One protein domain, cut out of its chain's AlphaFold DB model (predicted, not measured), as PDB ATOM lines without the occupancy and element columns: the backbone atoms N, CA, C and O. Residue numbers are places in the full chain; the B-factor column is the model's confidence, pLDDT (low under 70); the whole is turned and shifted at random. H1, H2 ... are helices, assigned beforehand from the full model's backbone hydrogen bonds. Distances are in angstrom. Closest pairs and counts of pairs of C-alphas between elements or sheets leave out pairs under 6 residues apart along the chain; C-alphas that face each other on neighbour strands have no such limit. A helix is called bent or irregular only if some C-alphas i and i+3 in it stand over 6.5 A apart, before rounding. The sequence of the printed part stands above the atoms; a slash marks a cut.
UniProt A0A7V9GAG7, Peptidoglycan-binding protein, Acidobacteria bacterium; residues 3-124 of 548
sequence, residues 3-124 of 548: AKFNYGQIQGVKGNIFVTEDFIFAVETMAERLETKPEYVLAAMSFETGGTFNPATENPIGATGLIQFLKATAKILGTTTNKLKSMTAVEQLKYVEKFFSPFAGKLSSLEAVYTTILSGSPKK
ATOM      1  N   ALA A   3     168.147 131.625 181.811       60.25
ATOM      2  CA  ALA A   3     167.937 132.380 180.592       60.25
ATOM      3  C   ALA A   3     169.230 132.386 179.764       60.25
ATOM      4  O   ALA A   3     170.301 132.629 180.320       60.25
ATOM      5  N   LYS A   4     169.129 132.112 178.460       77.44
ATOM      6  CA  LYS A   4     170.255 132.252 177.528       77.44
ATOM      7  C   LYS A   4     170.163 133.617 176.857       77.44
ATOM      8  O   LYS A   4     169.081 134.015 176.419       77.44
ATOM      9  N   PHE A   5     171.282 134.324 176.765       86.06
ATOM     10  CA  PHE A   5     171.338 135.588 176.044       86.06
ATOM     11  C   PHE A   5     171.022 135.366 174.556       86.06
ATOM     12  O   PHE A   5     171.527 134.429 173.933       86.06
ATOM     13  N   ASN A   6     170.169 136.206 173.972       89.19
ATOM     14  CA  ASN A   6     169.907 136.175 172.539       89.19
ATOM     15  C   ASN A   6     170.994 136.959 171.788       89.19
ATOM     16  O   ASN A   6     170.879 138.173 171.622       89.19
ATOM     17  N   TYR A   7     172.033 136.273 171.296       92.81
ATOM     18  CA  TYR A   7     173.141 136.931 170.585       92.81
ATOM     19  C   TYR A   7     172.689 137.731 169.356       92.81
ATOM     20  O   TYR A   7     173.357 138.686 168.985       92.81
ATOM     21  N   GLY A   8     171.539 137.406 168.754       91.12
ATOM     22  CA  GLY A   8     170.979 138.169 167.635       91.12
ATOM     23  C   GLY A   8     170.597 139.613 167.983       91.12
ATOM     24  O   GLY A   8     170.365 140.401 167.069       91.12
ATOM     25  N   GLN A   9     170.530 139.971 169.270       92.00
ATOM     26  CA  GLN A   9     170.369 141.360 169.712       92.00
ATOM     27  C   GLN A   9     171.686 142.135 169.769       92.00
ATOM     28  O   GLN A   9     171.659 143.363 169.741       92.00
ATOM     29  N   ILE A  10     172.828 141.445 169.812       97.19
ATOM     30  CA  ILE A  10     174.126 142.110 169.808       97.19
ATOM     31  C   ILE A  10     174.306 142.787 168.449       97.19
ATOM     32  O   ILE A  10     174.129 142.165 167.396       97.19
ATOM     33  N   GLN A  11     174.639 144.077 168.459       97.81
ATOM     34  CA  GLN A  11     174.758 144.853 167.231       97.81
ATOM     35  C   GLN A  11     175.773 144.205 166.284       97.81
ATOM     36  O   GLN A  11     176.910 143.934 166.665       97.81
ATOM     37  N   GLY A  12     175.364 143.972 165.039       96.50
ATOM     38  CA  GLY A  12     176.230 143.377 164.024       96.50
ATOM     39  C   GLY A  12     176.337 141.851 164.066       96.50
ATOM     40  O   GLY A  12     177.075 141.310 163.257       96.50
ATOM     41  N   VAL A  13     175.613 141.140 164.943       96.94
ATOM     42  CA  VAL A  13     175.582 139.661 164.937       96.94
ATOM     43  C   VAL A  13     174.556 139.108 163.946       96.94
ATOM     44  O   VAL A  13     174.877 138.251 163.123       96.94
ATOM     45  N   LYS A  14     173.302 139.569 164.008       94.19
ATOM     46  CA  LYS A  14     172.217 139.008 163.190       94.19
ATOM     47  C   LYS A  14     172.486 139.214 161.694       94.19
ATOM     48  O   LYS A  14     172.573 140.348 161.236       94.19
ATOM     49  N   GLY A  15     172.545 138.114 160.938       91.88
ATOM     50  CA  GLY A  15     172.745 138.131 159.483       91.88
ATOM     51  C   GLY A  15     174.177 138.444 159.038       91.88
ATOM     52  O   GLY A  15     174.402 138.682 157.855       91.88
ATOM     53  N   ASN A  16     175.141 138.463 159.960       96.25
ATOM     54  CA  ASN A  16     176.529 138.759 159.634       96.25
ATOM     55  C   ASN A  16     177.249 137.524 159.076       96.25
ATOM     56  O   ASN A  16     177.269 136.466 159.701       96.25
ATOM     57  N   ILE A  17     177.886 137.686 157.915       94.06
ATOM     58  CA  ILE A  17     178.587 136.617 157.191       94.06
ATOM     59  C   ILE A  17     179.795 136.040 157.945       94.06
ATOM     60  O   ILE A  17     180.161 134.890 157.720       94.06
ATOM     61  N   PHE A  18     180.411 136.813 158.844       94.44
ATOM     62  CA  PHE A  18     181.538 136.376 159.672       94.44
ATOM     63  C   PHE A  18     181.083 135.763 161.003       94.44
ATOM     64  O   PHE A  18     181.858 135.055 161.648       94.44
ATOM     65  N   VAL A  19     179.825 135.981 161.400       95.50
ATOM     66  CA  VAL A  19     179.225 135.431 162.625       95.50
ATOM     67  C   VAL A  19     178.429 134.175 162.277       95.50
ATOM     68  O   VAL A  19     177.204 134.115 162.368       95.50
ATOM     69  N   THR A  20     179.158 133.157 161.828       87.50
ATOM     70  CA  THR A  20     178.601 131.843 161.494       87.50
ATOM     71  C   THR A  20     178.246 131.046 162.754       87.50
ATOM     72  O   THR A  20     178.670 131.380 163.864       87.50
ATOM     73  N   GLU A  21     177.507 129.942 162.603       80.19
ATOM     74  CA  GLU A  21     177.255 129.031 163.730       80.19
ATOM     75  C   GLU A  21     178.552 128.480 164.338       80.19
ATOM     76  O   GLU A  21     178.661 128.385 165.559       80.19
ATOM     77  N   ASP A  22     179.545 128.174 163.500       77.44
ATOM     78  CA  ASP A  22     180.873 127.734 163.937       77.44
ATOM     79  C   ASP A  22     181.592 128.799 164.755       77.44
ATOM     80  O   ASP A  22     182.239 128.487 165.752       77.44
ATOM     81  N   PHE A  23     181.480 130.062 164.340       89.94
ATOM     82  CA  PHE A  23     182.054 131.173 165.079       89.94
ATOM     83  C   PHE A  23     181.400 131.315 166.453       89.94
ATOM     84  O   PHE A  23     182.110 131.364 167.453       89.94
ATOM     85  N   ILE A  24     180.065 131.301 166.526       89.50
ATOM     86  CA  ILE A  24     179.345 131.357 167.804       89.50
ATOM     87  C   ILE A  24     179.736 130.184 168.704       89.50
ATOM     88  O   ILE A  24     180.065 130.396 169.866       89.50
ATOM     89  N   PHE A  25     179.763 128.967 168.168       81.38
ATOM     90  CA  PHE A  25     180.170 127.780 168.914       81.38
ATOM     91  C   PHE A  25     181.603 127.898 169.452       81.38
ATOM     92  O   PHE A  25     181.879 127.578 170.612       81.38
ATOM     93  N   ALA A  26     182.530 128.386 168.625       83.25
ATOM     94  CA  ALA A  26     183.911 128.602 169.026       83.25
ATOM     95  C   ALA A  26     184.028 129.685 170.111       83.25
ATOM     96  O   ALA A  26     184.788 129.495 171.062       83.25
ATOM     97  N   VAL A  27     183.243 130.767 170.027       94.00
ATOM     98  CA  VAL A  27     183.162 131.793 171.078       94.00
ATOM     99  C   VAL A  27     182.588 131.219 172.369       94.00
ATOM    100  O   VAL A  27     183.154 131.475 173.426       94.00
ATOM    101  N   GLU A  28     181.520 130.419 172.314       87.88
ATOM    102  CA  GLU A  28     180.940 129.770 173.498       87.88
ATOM    103  C   GLU A  28     181.965 128.867 174.190       87.88
ATOM    104  O   GLU A  28     182.218 129.009 175.384       87.88
ATOM    105  N   THR A  29     182.639 128.011 173.421       80.25
ATOM    106  CA  THR A  29     183.639 127.086 173.968       80.25
ATOM    107  C   THR A  29     184.864 127.830 174.521       80.25
ATOM    108  O   THR A  29     185.445 127.427 175.528       80.25
ATOM    109  N   MET A  30     185.283 128.919 173.868       91.62
ATOM    110  CA  MET A  30     186.359 129.788 174.353       91.62
ATOM    111  C   MET A  30     185.953 130.506 175.643       91.62
ATOM    112  O   MET A  30     186.730 130.539 176.593       91.62
ATOM    113  N   ALA A  31     184.742 131.062 175.699       91.69
ATOM    114  CA  ALA A  31     184.243 131.765 176.873       91.69
ATOM    115  C   ALA A  31     184.140 130.834 178.089       91.69
ATOM    116  O   ALA A  31     184.512 131.234 179.189       91.69
ATOM    117  N   GLU A  32     183.739 129.575 177.883       85.56
ATOM    118  CA  GLU A  32     183.774 128.548 178.928       85.56
ATOM    119  C   GLU A  32     185.192 128.306 179.463       85.56
ATOM    120  O   GLU A  32     185.373 128.262 180.678       85.56
ATOM    121  N   ARG A  33     186.207 128.204 178.588       85.75
ATOM    122  CA  ARG A  33     187.621 128.056 179.001       85.75
ATOM    123  C   ARG A  33     188.143 129.259 179.781       85.75
ATOM    124  O   ARG A  33     188.951 129.096 180.689       85.75
ATOM    125  N   LEU A  34     187.697 130.455 179.414       90.38
ATOM    126  CA  LEU A  34     188.108 131.713 180.036       90.38
ATOM    127  C   LEU A  34     187.304 132.053 181.303       90.38
ATOM    128  O   LEU A  34     187.613 133.047 181.964       90.38
ATOM    129  N   GLU A  35     186.287 131.254 181.638       90.69
ATOM    130  CA  GLU A  35     185.314 131.530 182.701       90.69
ATOM    131  C   GLU A  35     184.647 132.915 182.545       90.69
ATOM    132  O   GLU A  35     184.524 133.693 183.492       90.69
ATOM    133  N   THR A  36     184.220 133.238 181.320       94.25
ATOM    134  CA  THR A  36     183.501 134.476 180.972       94.25
ATOM    135  C   THR A  36     182.184 134.173 180.252       94.25
ATOM    136  O   THR A  36     181.835 133.014 180.023       94.25
ATOM    137  N   LYS A  37     181.423 135.214 179.899       93.81
ATOM    138  CA  LYS A  37     180.190 135.077 179.121       93.81
ATOM    139  C   LYS A  37     180.449 135.297 177.620       93.81
ATOM    140  O   LYS A  37     181.118 136.274 177.270       93.81
ATOM    141  N   PRO A  38     179.893 134.461 176.721       95.50
ATOM    142  CA  PRO A  38     180.045 134.628 175.272       95.50
ATOM    143  C   PRO A  38     179.588 136.005 174.776       95.50
ATOM    144  O   PRO A  38     180.259 136.623 173.951       95.50
ATOM    145  N   GLU A  39     178.483 136.527 175.314       96.50
ATOM    146  CA  GLU A  39     177.941 137.833 174.943       96.50
ATOM    147  C   GLU A  39     178.894 138.996 175.255       96.50
ATOM    148  O   GLU A  39     178.897 139.977 174.515       96.50
ATOM    149  N   TYR A  40     179.756 138.884 176.272       97.81
ATOM    150  CA  TYR A  40     180.747 139.924 176.580       97.81
ATOM    151  C   TYR A  40     181.836 139.999 175.526       97.81
ATOM    152  O   TYR A  40     182.180 141.080 175.049       97.81
ATOM    153  N   VAL A  41     182.338 138.834 175.127       98.25
ATOM    154  CA  VAL A  41     183.326 138.724 174.059       98.25
ATOM    155  C   VAL A  41     182.727 139.214 172.738       98.25
ATOM    156  O   VAL A  41     183.358 140.001 172.039       98.25
ATOM    157  N   LEU A  42     181.492 138.813 172.413       98.56
ATOM    158  CA  LEU A  42     180.801 139.249 171.194       98.56
ATOM    159  C   LEU A  42     180.532 140.758 171.177       98.56
ATOM    160  O   LEU A  42     180.696 141.385 170.134       98.56
ATOM    161  N   ALA A  43     180.136 141.355 172.303       98.31
ATOM    162  CA  ALA A  43     179.930 142.799 172.399       98.31
ATOM    163  C   ALA A  43     181.242 143.573 172.232       98.31
ATOM    164  O   ALA A  43     181.271 144.568 171.508       98.31
ATOM    165  N   ALA A  44     182.331 143.086 172.834       98.31
ATOM    166  CA  ALA A  44     183.657 143.652 172.631       98.31
ATOM    167  C   ALA A  44     184.086 143.547 171.159       98.31
ATOM    168  O   ALA A  44     184.434 144.554 170.558       98.31
ATOM    169  N   MET A  45     183.953 142.379 170.523       98.62
ATOM    170  CA  MET A  45     184.274 142.210 169.097       98.62
ATOM    171  C   MET A  45     183.410 143.077 168.180       98.62
ATOM    172  O   MET A  45     183.903 143.649 167.208       98.62
ATOM    173  N   SER A  46     182.118 143.202 168.494       98.50
ATOM    174  CA  SER A  46     181.217 144.126 167.807       98.50
ATOM    175  C   SER A  46     181.746 145.553 167.904       98.50
ATOM    176  O   SER A  46     181.826 146.247 166.896       98.50
ATOM    177  N   PHE A  47     182.169 145.991 169.086       97.38
ATOM    178  CA  PHE A  47     182.732 147.321 169.255       97.38
ATOM    179  C   PHE A  47     184.038 147.510 168.466       97.38
ATOM    180  O   PHE A  47     184.117 148.413 167.633       97.38
ATOM    181  N   GLU A  48     185.005 146.613 168.654       96.94
ATOM    182  CA  GLU A  48     186.345 146.665 168.053       96.94
ATOM    183  C   GLU A  48     186.335 146.608 166.517       96.94
ATOM    184  O   GLU A  48     187.209 147.162 165.854       96.94
ATOM    185  N   THR A  49     185.324 145.967 165.925       97.25
ATOM    186  CA  THR A  49     185.185 145.831 164.462       97.25
ATOM    187  C   THR A  49     184.124 146.750 163.852       97.25
ATOM    188  O   THR A  49     183.785 146.607 162.674       97.25
ATOM    189  N   GLY A  50     183.528 147.647 164.645       95.69
ATOM    190  CA  GLY A  50     182.404 148.481 164.205       95.69
ATOM    191  C   GLY A  50     181.131 147.692 163.858       95.69
ATOM    192  O   GLY A  50     180.267 148.194 163.145       95.69
ATOM    193  N   GLY A  51     181.001 146.461 164.352       96.38
ATOM    194  CA  GLY A  51     179.883 145.545 164.127       96.38
ATOM    195  C   GLY A  51     180.072 144.627 162.923       96.38
ATOM    196  O   GLY A  51     179.175 143.848 162.611       96.38
ATOM    197  N   THR A  52     181.216 144.701 162.237       97.38
ATOM    198  CA  THR A  52     181.463 143.896 161.033       97.38
ATOM    199  C   THR A  52     181.901 142.474 161.351       97.38
ATOM    200  O   THR A  52     181.667 141.596 160.529       97.38
ATOM    201  N   PHE A  53     182.522 142.225 162.511       98.12
ATOM    202  CA  PHE A  53     183.162 140.947 162.861       98.12
ATOM    203  C   PHE A  53     184.172 140.454 161.806       98.12
ATOM    204  O   PHE A  53     184.560 139.286 161.802       98.12
ATOM    205  N   ASN A  54     184.628 141.337 160.913       97.75
ATOM    206  CA  ASN A  54     185.563 140.976 159.863       97.75
ATOM    207  C   ASN A  54     186.973 140.821 160.476       97.75
ATOM    208  O   ASN A  54     187.514 141.809 160.990       97.75
ATOM    209  N   PRO A  55     187.599 139.630 160.405       96.50
ATOM    210  CA  PRO A  55     188.928 139.379 160.971       96.50
ATOM    211  C   PRO A  55     190.048 140.177 160.285       96.50
ATOM    212  O   PRO A  55     191.144 140.281 160.835       96.50
ATOM    213  N   ALA A  56     189.778 140.769 159.119       97.12
ATOM    214  CA  ALA A  56     190.707 141.623 158.390       97.12
ATOM    215  C   ALA A  56     190.545 143.126 158.692       97.12
ATOM    216  O   ALA A  56     191.267 143.933 158.104       97.12
ATOM    217  N   THR A  57     189.612 143.509 159.576       96.19
ATOM    218  CA  THR A  57     189.390 144.915 159.961       96.19
ATOM    219  C   THR A  57     190.664 145.508 160.540       96.19
ATOM    220  O   THR A  57     191.220 144.953 161.486       96.19
ATOM    221  N   GLU A  58     191.113 146.637 160.005       95.62
ATOM    222  CA  GLU A  58     192.341 147.303 160.425       95.62
ATOM    223  C   GLU A  58     192.084 148.793 160.642       95.62
ATOM    224  O   GLU A  58     191.464 149.445 159.799       95.62
ATOM    225  N   ASN A  59     192.545 149.329 161.772       92.06
ATOM    226  CA  ASN A  59     192.474 150.762 162.046       92.06
ATOM    227  C   ASN A  59     193.744 151.499 161.551       92.06
ATOM    228  O   ASN A  59     194.742 150.859 161.212       92.06
ATOM    229  N   PRO A  60     193.767 152.848 161.532       93.62
ATOM    230  CA  PRO A  60     194.901 153.614 160.998       93.62
ATOM    231  C   PRO A  60     196.253 153.371 161.688       93.62
ATOM    232  O   PRO A  60     197.295 153.613 161.085       93.62
ATOM    233  N   ILE A  61     196.260 152.887 162.936       89.38
ATOM    234  CA  ILE A  61     197.493 152.560 163.675       89.38
ATOM    235  C   ILE A  61     197.960 151.111 163.440       89.38
ATOM    236  O   ILE A  61     198.948 150.664 164.029       89.38
ATOM    237  N   GLY A  62     197.278 150.370 162.561       91.94
ATOM    238  CA  GLY A  62     197.613 149.002 162.176       91.94
ATOM    239  C   GLY A  62     197.190 147.943 163.193       91.94
ATOM    240  O   GLY A  62     197.765 146.852 163.206       91.94
ATOM    241  N   ALA A  63     196.236 148.256 164.071       95.00
ATOM    242  CA  ALA A  63     195.591 147.261 164.917       95.00
ATOM    243  C   ALA A  63     194.627 146.433 164.057       95.00
ATOM    244  O   ALA A  63     193.913 146.999 163.236       95.00
ATOM    245  N   THR A  64     194.630 145.104 164.184       97.75
ATOM    246  CA  THR A  64     193.947 144.215 163.225       97.75
ATOM    247  C   THR A  64     193.033 143.201 163.902       97.75
ATOM    248  O   THR A  64     193.400 142.597 164.906       97.75
ATOM    249  N   GLY A  65     191.878 142.939 163.300       97.38
ATOM    250  CA  GLY A  65     191.017 141.802 163.596       97.38
ATOM    251  C   GLY A  65     189.955 142.036 164.660       97.38
ATOM    252  O   GLY A  65     189.649 143.167 165.033       97.38
ATOM    253  N   LEU A  66     189.387 140.923 165.124       98.19
ATOM    254  CA  LEU A  66     188.205 140.818 165.978       98.19
ATOM    255  C   LEU A  66     188.316 141.597 167.288       98.19
ATOM    256  O   LEU A  66     187.294 142.016 167.810       98.19
ATOM    257  N   ILE A  67     189.531 141.778 167.810       97.94
ATOM    258  CA  ILE A  67     189.793 142.574 169.018       97.94
ATOM    259  C   ILE A  67     190.872 143.648 168.800       97.94
ATOM    260  O   ILE A  67     191.522 144.060 169.754       97.94
ATOM    261  N   GLN A  68     191.123 144.040 167.543       97.75
ATOM    262  CA  GLN A  68     192.127 145.050 167.173       97.75
ATOM    263  C   GLN A  68     193.526 144.770 167.765       97.75
ATOM    264  O   GLN A  68     194.114 145.571 168.489       97.75
ATOM    265  N   PHE A  69     194.113 143.617 167.427       97.44
ATOM    266  CA  PHE A  69     195.459 143.246 167.865       97.44
ATOM    267  C   PHE A  69     196.511 144.248 167.376       97.44
ATOM    268  O   PHE A  69     196.735 144.382 166.171       97.44
ATOM    269  N   LEU A  70     197.232 144.879 168.304       95.81
ATOM    270  CA  LEU A  70     198.420 145.678 167.993       95.81
ATOM    271  C   LEU A  70     199.572 144.796 167.487       95.81
ATOM    272  O   LEU A  70     199.707 143.635 167.885       95.81
ATOM    273  N   LYS A  71     200.479 145.367 166.682       96.56
ATOM    274  CA  LYS A  71     201.673 144.666 166.156       96.56
ATOM    275  C   LYS A  71     202.516 144.008 167.257       96.56
ATOM    276  O   LYS A  71     202.949 142.867 167.098       96.56
ATOM    277  N   ALA A  72     202.724 144.704 168.378       96.12
ATOM    278  CA  ALA A  72     203.467 144.178 169.524       96.12
ATOM    279  C   ALA A  72     202.746 142.986 170.177       96.12
ATOM    280  O   ALA A  72     203.359 141.942 170.400       96.12
ATOM    281  N   THR A  73     201.433 143.104 170.398       94.81
ATOM    282  CA  THR A  73     200.596 142.024 170.939       94.81
ATOM    283  C   THR A  73     200.608 140.803 170.020       94.81
ATOM    284  O   THR A  73     200.854 139.692 170.480       94.81
ATOM    285  N   ALA A  74     200.439 140.994 168.707       96.56
ATOM    286  CA  ALA A  74     200.506 139.909 167.729       96.56
ATOM    287  C   ALA A  74     201.844 139.149 167.803       96.56
ATOM    288  O   ALA A  74     201.851 137.916 167.785       96.56
ATOM    289  N   LYS A  75     202.964 139.869 167.969       97.25
ATOM    290  CA  LYS A  75     204.298 139.274 168.138       97.25
ATOM    291  C   LYS A  75     204.396 138.432 169.413       97.25
ATOM    292  O   LYS A  75     204.875 137.304 169.340       97.25
ATOM    293  N   ILE A  76     203.908 138.939 170.550       94.75
ATOM    294  CA  ILE A  76     203.879 138.201 171.831       94.75
ATOM    295  C   ILE A  76     203.069 136.903 171.697       94.75
ATOM    296  O   ILE A  76     203.458 135.865 172.224       94.75
ATOM    297  N   LEU A  77     201.977 136.930 170.931       93.44
ATOM    298  CA  LEU A  77     201.118 135.764 170.694       93.44
ATOM    299  C   LEU A  77     201.675 134.777 169.645       93.44
ATOM    300  O   LEU A  77     201.026 133.767 169.335       93.44
ATOM    301  N   GLY A  78     202.870 135.047 169.103       96.12
ATOM    302  CA  GLY A  78     203.552 134.202 168.124       96.12
ATOM    303  C   GLY A  78     202.988 134.315 166.704       96.12
ATOM    304  O   GLY A  78     202.945 133.324 165.976       96.12
ATOM    305  N   THR A  79     202.501 135.494 166.307       96.94
ATOM    306  CA  THR A  79     201.970 135.769 164.962       96.94
ATOM    307  C   THR A  79     202.319 137.192 164.495       96.94
ATOM    308  O   THR A  79     203.166 137.862 165.082       96.94
ATOM    309  N   THR A  80     201.707 137.656 163.405       97.62
ATOM    310  CA  THR A  80     201.792 139.037 162.908       97.62
ATOM    311  C   THR A  80     200.400 139.547 162.549       97.62
ATOM    312  O   THR A  80     199.499 138.752 162.283       97.62
ATOM    313  N   THR A  81     200.216 140.868 162.492       96.81
ATOM    314  CA  THR A  81     198.954 141.472 162.029       96.81
ATOM    315  C   THR A  81     198.615 141.055 160.596       96.81
ATOM    316  O   THR A  81     197.469 140.725 160.321       96.81
ATOM    317  N   ASN A  82     199.614 140.915 159.716       96.00
ATOM    318  CA  ASN A  82     199.409 140.393 158.358       96.00
ATOM    319  C   ASN A  82     198.857 138.960 158.358       96.00
ATOM    320  O   ASN A  82     197.925 138.664 157.622       96.00
ATOM    321  N   LYS A  83     199.392 138.074 159.212       97.19
ATOM    322  CA  LYS A  83     198.865 136.707 159.350       97.19
ATOM    323  C   LYS A  83     197.454 136.707 159.927       97.19
ATOM    324  O   LYS A  83     196.615 135.964 159.441       97.19
ATOM    325  N   LEU A  84     197.191 137.545 160.933       96.25
ATOM    326  CA  LEU A  84     195.857 137.696 161.525       96.25
ATOM    327  C   LEU A  84     194.831 138.175 160.492       96.25
ATOM    328  O   LEU A  84     193.715 137.670 160.489       96.25
ATOM    329  N   LYS A  85     195.217 139.092 159.598       95.94
ATOM    330  CA  LYS A  85     194.371 139.619 158.519       95.94
ATOM    331  C   LYS A  85     193.950 138.550 157.509       95.94
ATOM    332  O   LYS A  85     192.866 138.634 156.947       95.94
ATOM    333  N   SER A  86     194.808 137.559 157.277       95.06
ATOM    334  CA  SER A  86     194.547 136.441 156.362       95.06
ATOM    335  C   SER A  86     193.754 135.291 156.993       95.06
ATOM    336  O   SER A  86     193.430 134.340 156.291       95.06
ATOM    337  N   MET A  87     193.464 135.346 158.296       94.06
ATOM    338  CA  MET A  87     192.704 134.306 158.992       94.06
ATOM    339  C   MET A  87     191.201 134.500 158.827       94.06
ATOM    340  O   MET A  87     190.691 135.619 158.780       94.06
ATOM    341  N   THR A  88     190.473 133.392 158.849       93.62
ATOM    342  CA  THR A  88     189.034 133.396 159.111       93.62
ATOM    343  C   THR A  88     188.739 133.872 160.538       93.62
ATOM    344  O   THR A  88     189.597 133.834 161.426       93.62
ATOM    345  N   ALA A  89     187.490 134.274 160.799       93.62
ATOM    346  CA  ALA A  89     187.069 134.697 162.135       93.62
ATOM    347  C   ALA A  89     187.294 133.586 163.180       93.62
ATOM    348  O   ALA A  89     187.809 133.851 164.263       93.62
ATOM    349  N   VAL A  90     186.995 132.329 162.826       87.69
ATOM    350  CA  VAL A  90     187.181 131.161 163.706       87.69
ATOM    351  C   VAL A  90     188.660 130.900 164.003       87.69
ATOM    352  O   VAL A  90     189.018 130.669 165.154       87.69
ATOM    353  N   GLU A  91     189.541 130.963 163.003       88.06
ATOM    354  CA  GLU A  91     190.985 130.787 163.223       88.06
ATOM    355  C   GLU A  91     191.559 131.877 164.129       88.06
ATOM    356  O   GLU A  91     192.391 131.605 165.001       88.06
ATOM    357  N   GLN A  92     191.079 133.111 163.965       97.12
ATOM    358  CA  GLN A  92     191.538 134.241 164.756       97.12
ATOM    359  C   GLN A  92     191.126 134.126 166.236       97.12
ATOM    360  O   GLN A  92     191.869 134.592 167.105       97.12
ATOM    361  N   LEU A  93     190.028 133.424 166.559       96.56
ATOM    362  CA  LEU A  93     189.619 133.162 167.948       96.56
ATOM    363  C   LEU A  93     190.687 132.425 168.764       96.56
ATOM    364  O   LEU A  93     190.793 132.661 169.962       96.56
ATOM    365  N   LYS A  94     191.554 131.617 168.140       93.06
ATOM    366  CA  LYS A  94     192.702 131.002 168.832       93.06
ATOM    367  C   LYS A  94     193.628 132.052 169.452       93.06
ATOM    368  O   LYS A  94     194.217 131.826 170.506       93.06
ATOM    369  N   TYR A  95     193.793 133.191 168.786       97.38
ATOM    370  CA  TYR A  95     194.629 134.292 169.263       97.38
ATOM    371  C   TYR A  95     193.880 135.185 170.246       97.38
ATOM    372  O   TYR A  95     194.495 135.665 171.195       97.38
ATOM    373  N   VAL A  96     192.566 135.340 170.068       98.19
ATOM    374  CA  VAL A  96     191.697 136.003 171.050       98.19
ATOM    375  C   VAL A  96     191.758 135.250 172.378       98.19
ATOM    376  O   VAL A  96     192.000 135.846 173.422       98.19
ATOM    377  N   GLU A  97     191.648 133.926 172.339       96.44
ATOM    378  CA  GLU A  97     191.756 133.093 173.529       96.44
ATOM    379  C   GLU A  97     193.124 133.223 174.193       96.44
ATOM    380  O   GLU A  97     193.196 133.458 175.397       96.44
ATOM    381  N   LYS A  98     194.219 133.115 173.428       95.12
ATOM    382  CA  LYS A  98     195.575 133.294 173.972       95.12
ATOM    383  C   LYS A  98     195.765 134.664 174.624       95.12
ATOM    384  O   LYS A  98     196.463 134.751 175.626       95.12
ATOM    385  N   PHE A  99     195.161 135.711 174.062       97.88
ATOM    386  CA  PHE A  99     195.208 137.060 174.619       97.88
ATOM    387  C   PHE A  99     194.510 137.139 175.982       97.88
ATOM    388  O   PHE A  99     195.061 137.710 176.918       97.88
ATOM    389  N   PHE A 100     193.338 136.512 176.122       98.19
ATOM    390  CA  PHE A 100     192.573 136.516 177.372       98.19
ATOM    391  C   PHE A 100     193.001 135.449 178.391       98.19
ATOM    392  O   PHE A 100     192.703 135.593 179.575       98.19
ATOM    393  N   SER A 101     193.711 134.400 177.968       95.75
ATOM    394  CA  SER A 101     194.094 133.251 178.809       95.75
ATOM    395  C   SER A 101     194.804 133.628 180.122       95.75
ATOM    396  O   SER A 101     194.474 133.026 181.144       95.75
ATOM    397  N   PRO A 102     195.711 134.632 180.177       97.19
ATOM    398  CA  PRO A 102     196.330 135.069 181.436       97.19
ATOM    399  C   PRO A 102     195.338 135.610 182.481       97.19
ATOM    400  O   PRO A 102     195.688 135.759 183.652       97.19
ATOM    401  N   PHE A 103     194.109 135.921 182.065       97.12
ATOM    402  CA  PHE A 103     193.064 136.530 182.882       97.12
ATOM    403  C   PHE A 103     191.847 135.620 183.087       97.12
ATOM    404  O   PHE A 103     190.828 136.095 183.591       97.12
ATOM    405  N   ALA A 104     191.931 134.333 182.732       93.69
ATOM    406  CA  ALA A 104     190.854 133.374 182.979       93.69
ATOM    407  C   ALA A 104     190.388 133.424 184.453       93.69
ATOM    408  O   ALA A 104     191.203 133.550 185.372       93.69
ATOM    409  N   GLY A 105     189.070 133.422 184.672       91.69
ATOM    410  CA  GLY A 105     188.455 133.596 186.000       91.69
ATOM    411  C   GLY A 105     188.371 135.046 186.506       91.69
ATOM    412  O   GLY A 105     187.712 135.310 187.510       91.69
ATOM    413  N   LYS A 106     188.990 136.017 185.817       96.50
ATOM    414  CA  LYS A 106     188.920 137.463 186.139       96.50
ATOM    415  C   LYS A 106     188.079 138.272 185.146       96.50
ATOM    416  O   LYS A 106     188.024 139.494 185.243       96.50
ATOM    417  N   LEU A 107     187.428 137.602 184.197       96.12
ATOM    418  CA  LEU A 107     186.669 138.201 183.092       96.12
ATOM    419  C   LEU A 107     185.152 138.108 183.328       96.12
ATOM    420  O   LEU A 107     184.379 137.872 182.402       96.12
ATOM    421  N   SER A 108     184.716 138.253 184.579       90.62
ATOM    422  CA  SER A 108     183.326 138.019 184.995       90.62
ATOM    423  C   SER A 108     182.349 139.153 184.658       90.62
ATOM    424  O   SER A 108     181.148 138.983 184.866       90.62
ATOM    425  N   SER A 109     182.827 140.279 184.118       95.12
ATOM    426  CA  SER A 109     182.001 141.396 183.645       95.12
ATOM    427  C   SER A 109     182.429 141.880 182.258       95.12
ATOM    428  O   SER A 109     183.562 141.643 181.821       95.12
ATOM    429  N   LEU A 110     181.531 142.592 181.572       96.12
ATOM    430  CA  LEU A 110     181.836 143.210 180.282       96.12
ATOM    431  C   LEU A 110     182.969 144.236 180.408       96.12
ATOM    432  O   LEU A 110     183.838 144.300 179.544       96.12
ATOM    433  N   GLU A 111     182.989 145.008 181.493       96.25
ATOM    434  CA  GLU A 111     184.036 145.990 181.770       96.25
ATOM    435  C   GLU A 111     185.394 145.315 181.910       96.25
ATOM    436  O   GLU A 111     186.367 145.802 181.342       96.25
ATOM    437  N   ALA A 112     185.474 144.169 182.591       97.06
ATOM    438  CA  ALA A 112     186.717 143.418 182.711       97.06
ATOM    439  C   ALA A 112     187.213 142.922 181.341       97.06
ATOM    440  O   ALA A 112     188.394 143.076 181.023       97.06
ATOM    441  N   VAL A 113     186.319 142.379 180.504       97.88
ATOM    442  CA  VAL A 113     186.645 141.952 179.129       97.88
ATOM    443  C   VAL A 113     187.132 143.129 178.286       97.88
ATOM    444  O   VAL A 113     188.213 143.062 177.700       97.88
ATOM    445  N   TYR A 114     186.375 144.223 178.254       97.00
ATOM    446  CA  TYR A 114     186.692 145.370 177.414       97.00
ATOM    447  C   TYR A 114     187.955 146.106 177.872       97.00
ATOM    448  O   TYR A 114     188.829 146.398 177.061       97.00
ATOM    449  N   THR A 115     188.123 146.338 179.176       95.81
ATOM    450  CA  THR A 115     189.329 147.008 179.696       95.81
ATOM    451  C   THR A 115     190.598 146.187 179.505       95.81
ATOM    452  O   THR A 115     191.681 146.763 179.392       95.81
ATOM    453  N   THR A 116     190.479 144.864 179.378       96.56
ATOM    454  CA  THR A 116     191.607 144.010 178.998       96.56
ATOM    455  C   THR A 116     192.063 144.303 177.568       96.56
ATOM    456  O   THR A 116     193.264 144.366 177.332       96.56
ATOM    457  N   ILE A 117     191.140 144.556 176.633       95.31
ATOM    458  CA  ILE A 117     191.468 144.981 175.260       95.31
ATOM    459  C   ILE A 117     192.022 146.411 175.265       95.31
ATOM    460  O   ILE A 117     193.102 146.657 174.734       95.31
ATOM    461  N   LEU A 118     191.318 147.333 175.925       90.06
ATOM    462  CA  LEU A 118     191.644 148.759 175.942       90.06
ATOM    463  C   LEU A 118     192.986 149.066 176.629       90.06
ATOM    464  O   LEU A 118     193.736 149.923 176.175       90.06
ATOM    465  N   SER A 119     193.271 148.400 177.752       87.75
ATOM    466  CA  SER A 119     194.368 148.757 178.670       87.75
ATOM    467  C   SER A 119     195.270 147.582 179.066       87.75
ATOM    468  O   SER A 119     196.148 147.728 179.915       87.75
ATOM    469  N   GLY A 120     195.060 146.398 178.486       91.00
ATOM    470  CA  GLY A 120     195.896 145.218 178.719       91.00
ATOM    471  C   GLY A 120     195.644 144.481 180.037       91.00
ATOM    472  O   GLY A 120     196.350 143.519 180.329       91.00
ATOM    473  N   SER A 121     194.671 144.899 180.856       94.50
ATOM    474  CA  SER A 121     194.308 144.193 182.094       94.50
ATOM    475  C   SER A 121     192.839 144.395 182.482       94.50
ATOM    476  O   SER A 121     192.298 145.476 182.238       94.50
ATOM    477  N   PRO A 122     192.196 143.402 183.124       96.69
ATOM    478  CA  PRO A 122     190.809 143.519 183.552       96.69
ATOM    479  C   PRO A 122     190.676 144.497 184.721       96.69
ATOM    480  O   PRO A 122     191.441 144.443 185.691       96.69
ATOM    481  N   LYS A 123     189.674 145.373 184.649       95.94
ATOM    482  CA  LYS A 123     189.331 146.349 185.688       95.94
ATOM    483  C   LYS A 123     187.917 146.112 186.215       95.94
ATOM    484  O   LYS A 123     187.042 145.640 185.493       95.94
ATOM    485  N   LYS A 124     187.698 146.453 187.488       94.12
ATOM    486  CA  LYS A 124     186.354 146.521 188.081       94.12
ATOM    487  C   LYS A 124     185.598 147.714 187.500       94.12
ATOM    488  O   LYS A 124     186.231 148.695 187.127       94.12
TER     489      LYS A 124
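What this domain is: This is residues 3 to 124 of the 548 residues of the protein "Peptidoglycan-binding protein" of Acidobacteria bacterium (UniProt A0A7V9GAG7). Long helices H1 and H5 stand side by side, with a second pair, H2 and H6, packed over one side. Short H3 and H4 lie beyond H5, with part of loop 49 to 70. The printed part has 122 residues, six named helices, H1 to H6 in chain order, and no named strand: all helix, compact, radius of gyration of the C-alphas 13.1 A, spans 39 by 32 by 22 A.

How they stand to each other: Past residues 3 to 20 find H1, residues 21 to 34; its residues 27 to 31 alone touch H2, residues 38 to 48, C-alphas Glu 28 and Pro 38 being closest at 5.2 A. H1 touches H5, residues 89 to 103, the same way at a shallow tilt of 11 degrees; closest C-alphas, Phe 23 and Val 90, 5.3 A. H2 touches H6, residues 110 to 119, at a steep tilt of 39 degrees; closest C-alphas, Tyr 40 and Leu 110, 5.1 A. H3, residues 71 to 76, is close but not clearly touching H4, residues 81 to 85; closest C-alphas, Lys 71 and Thr 81, 5.9 A. O i to N i+4 pairs are within hydrogen-bond range throughout H1, H2, H3, H4 and H6, and for 7 of 11 in H5.

Where its parts are: From C-alpha 21 at (177.255, 129.031, 163.730) H1 runs 19.8 A. H5 runs 21.7 A, irregular: C-alphas 99 and 102 are 7.2 A apart. H6 ends at C-alpha 119, (194.368, 148.757, 178.670).

The domain as a whole: The printed part has no cut; H2 to H3 is a long link. Residue 3 alone is under pLDDT 70.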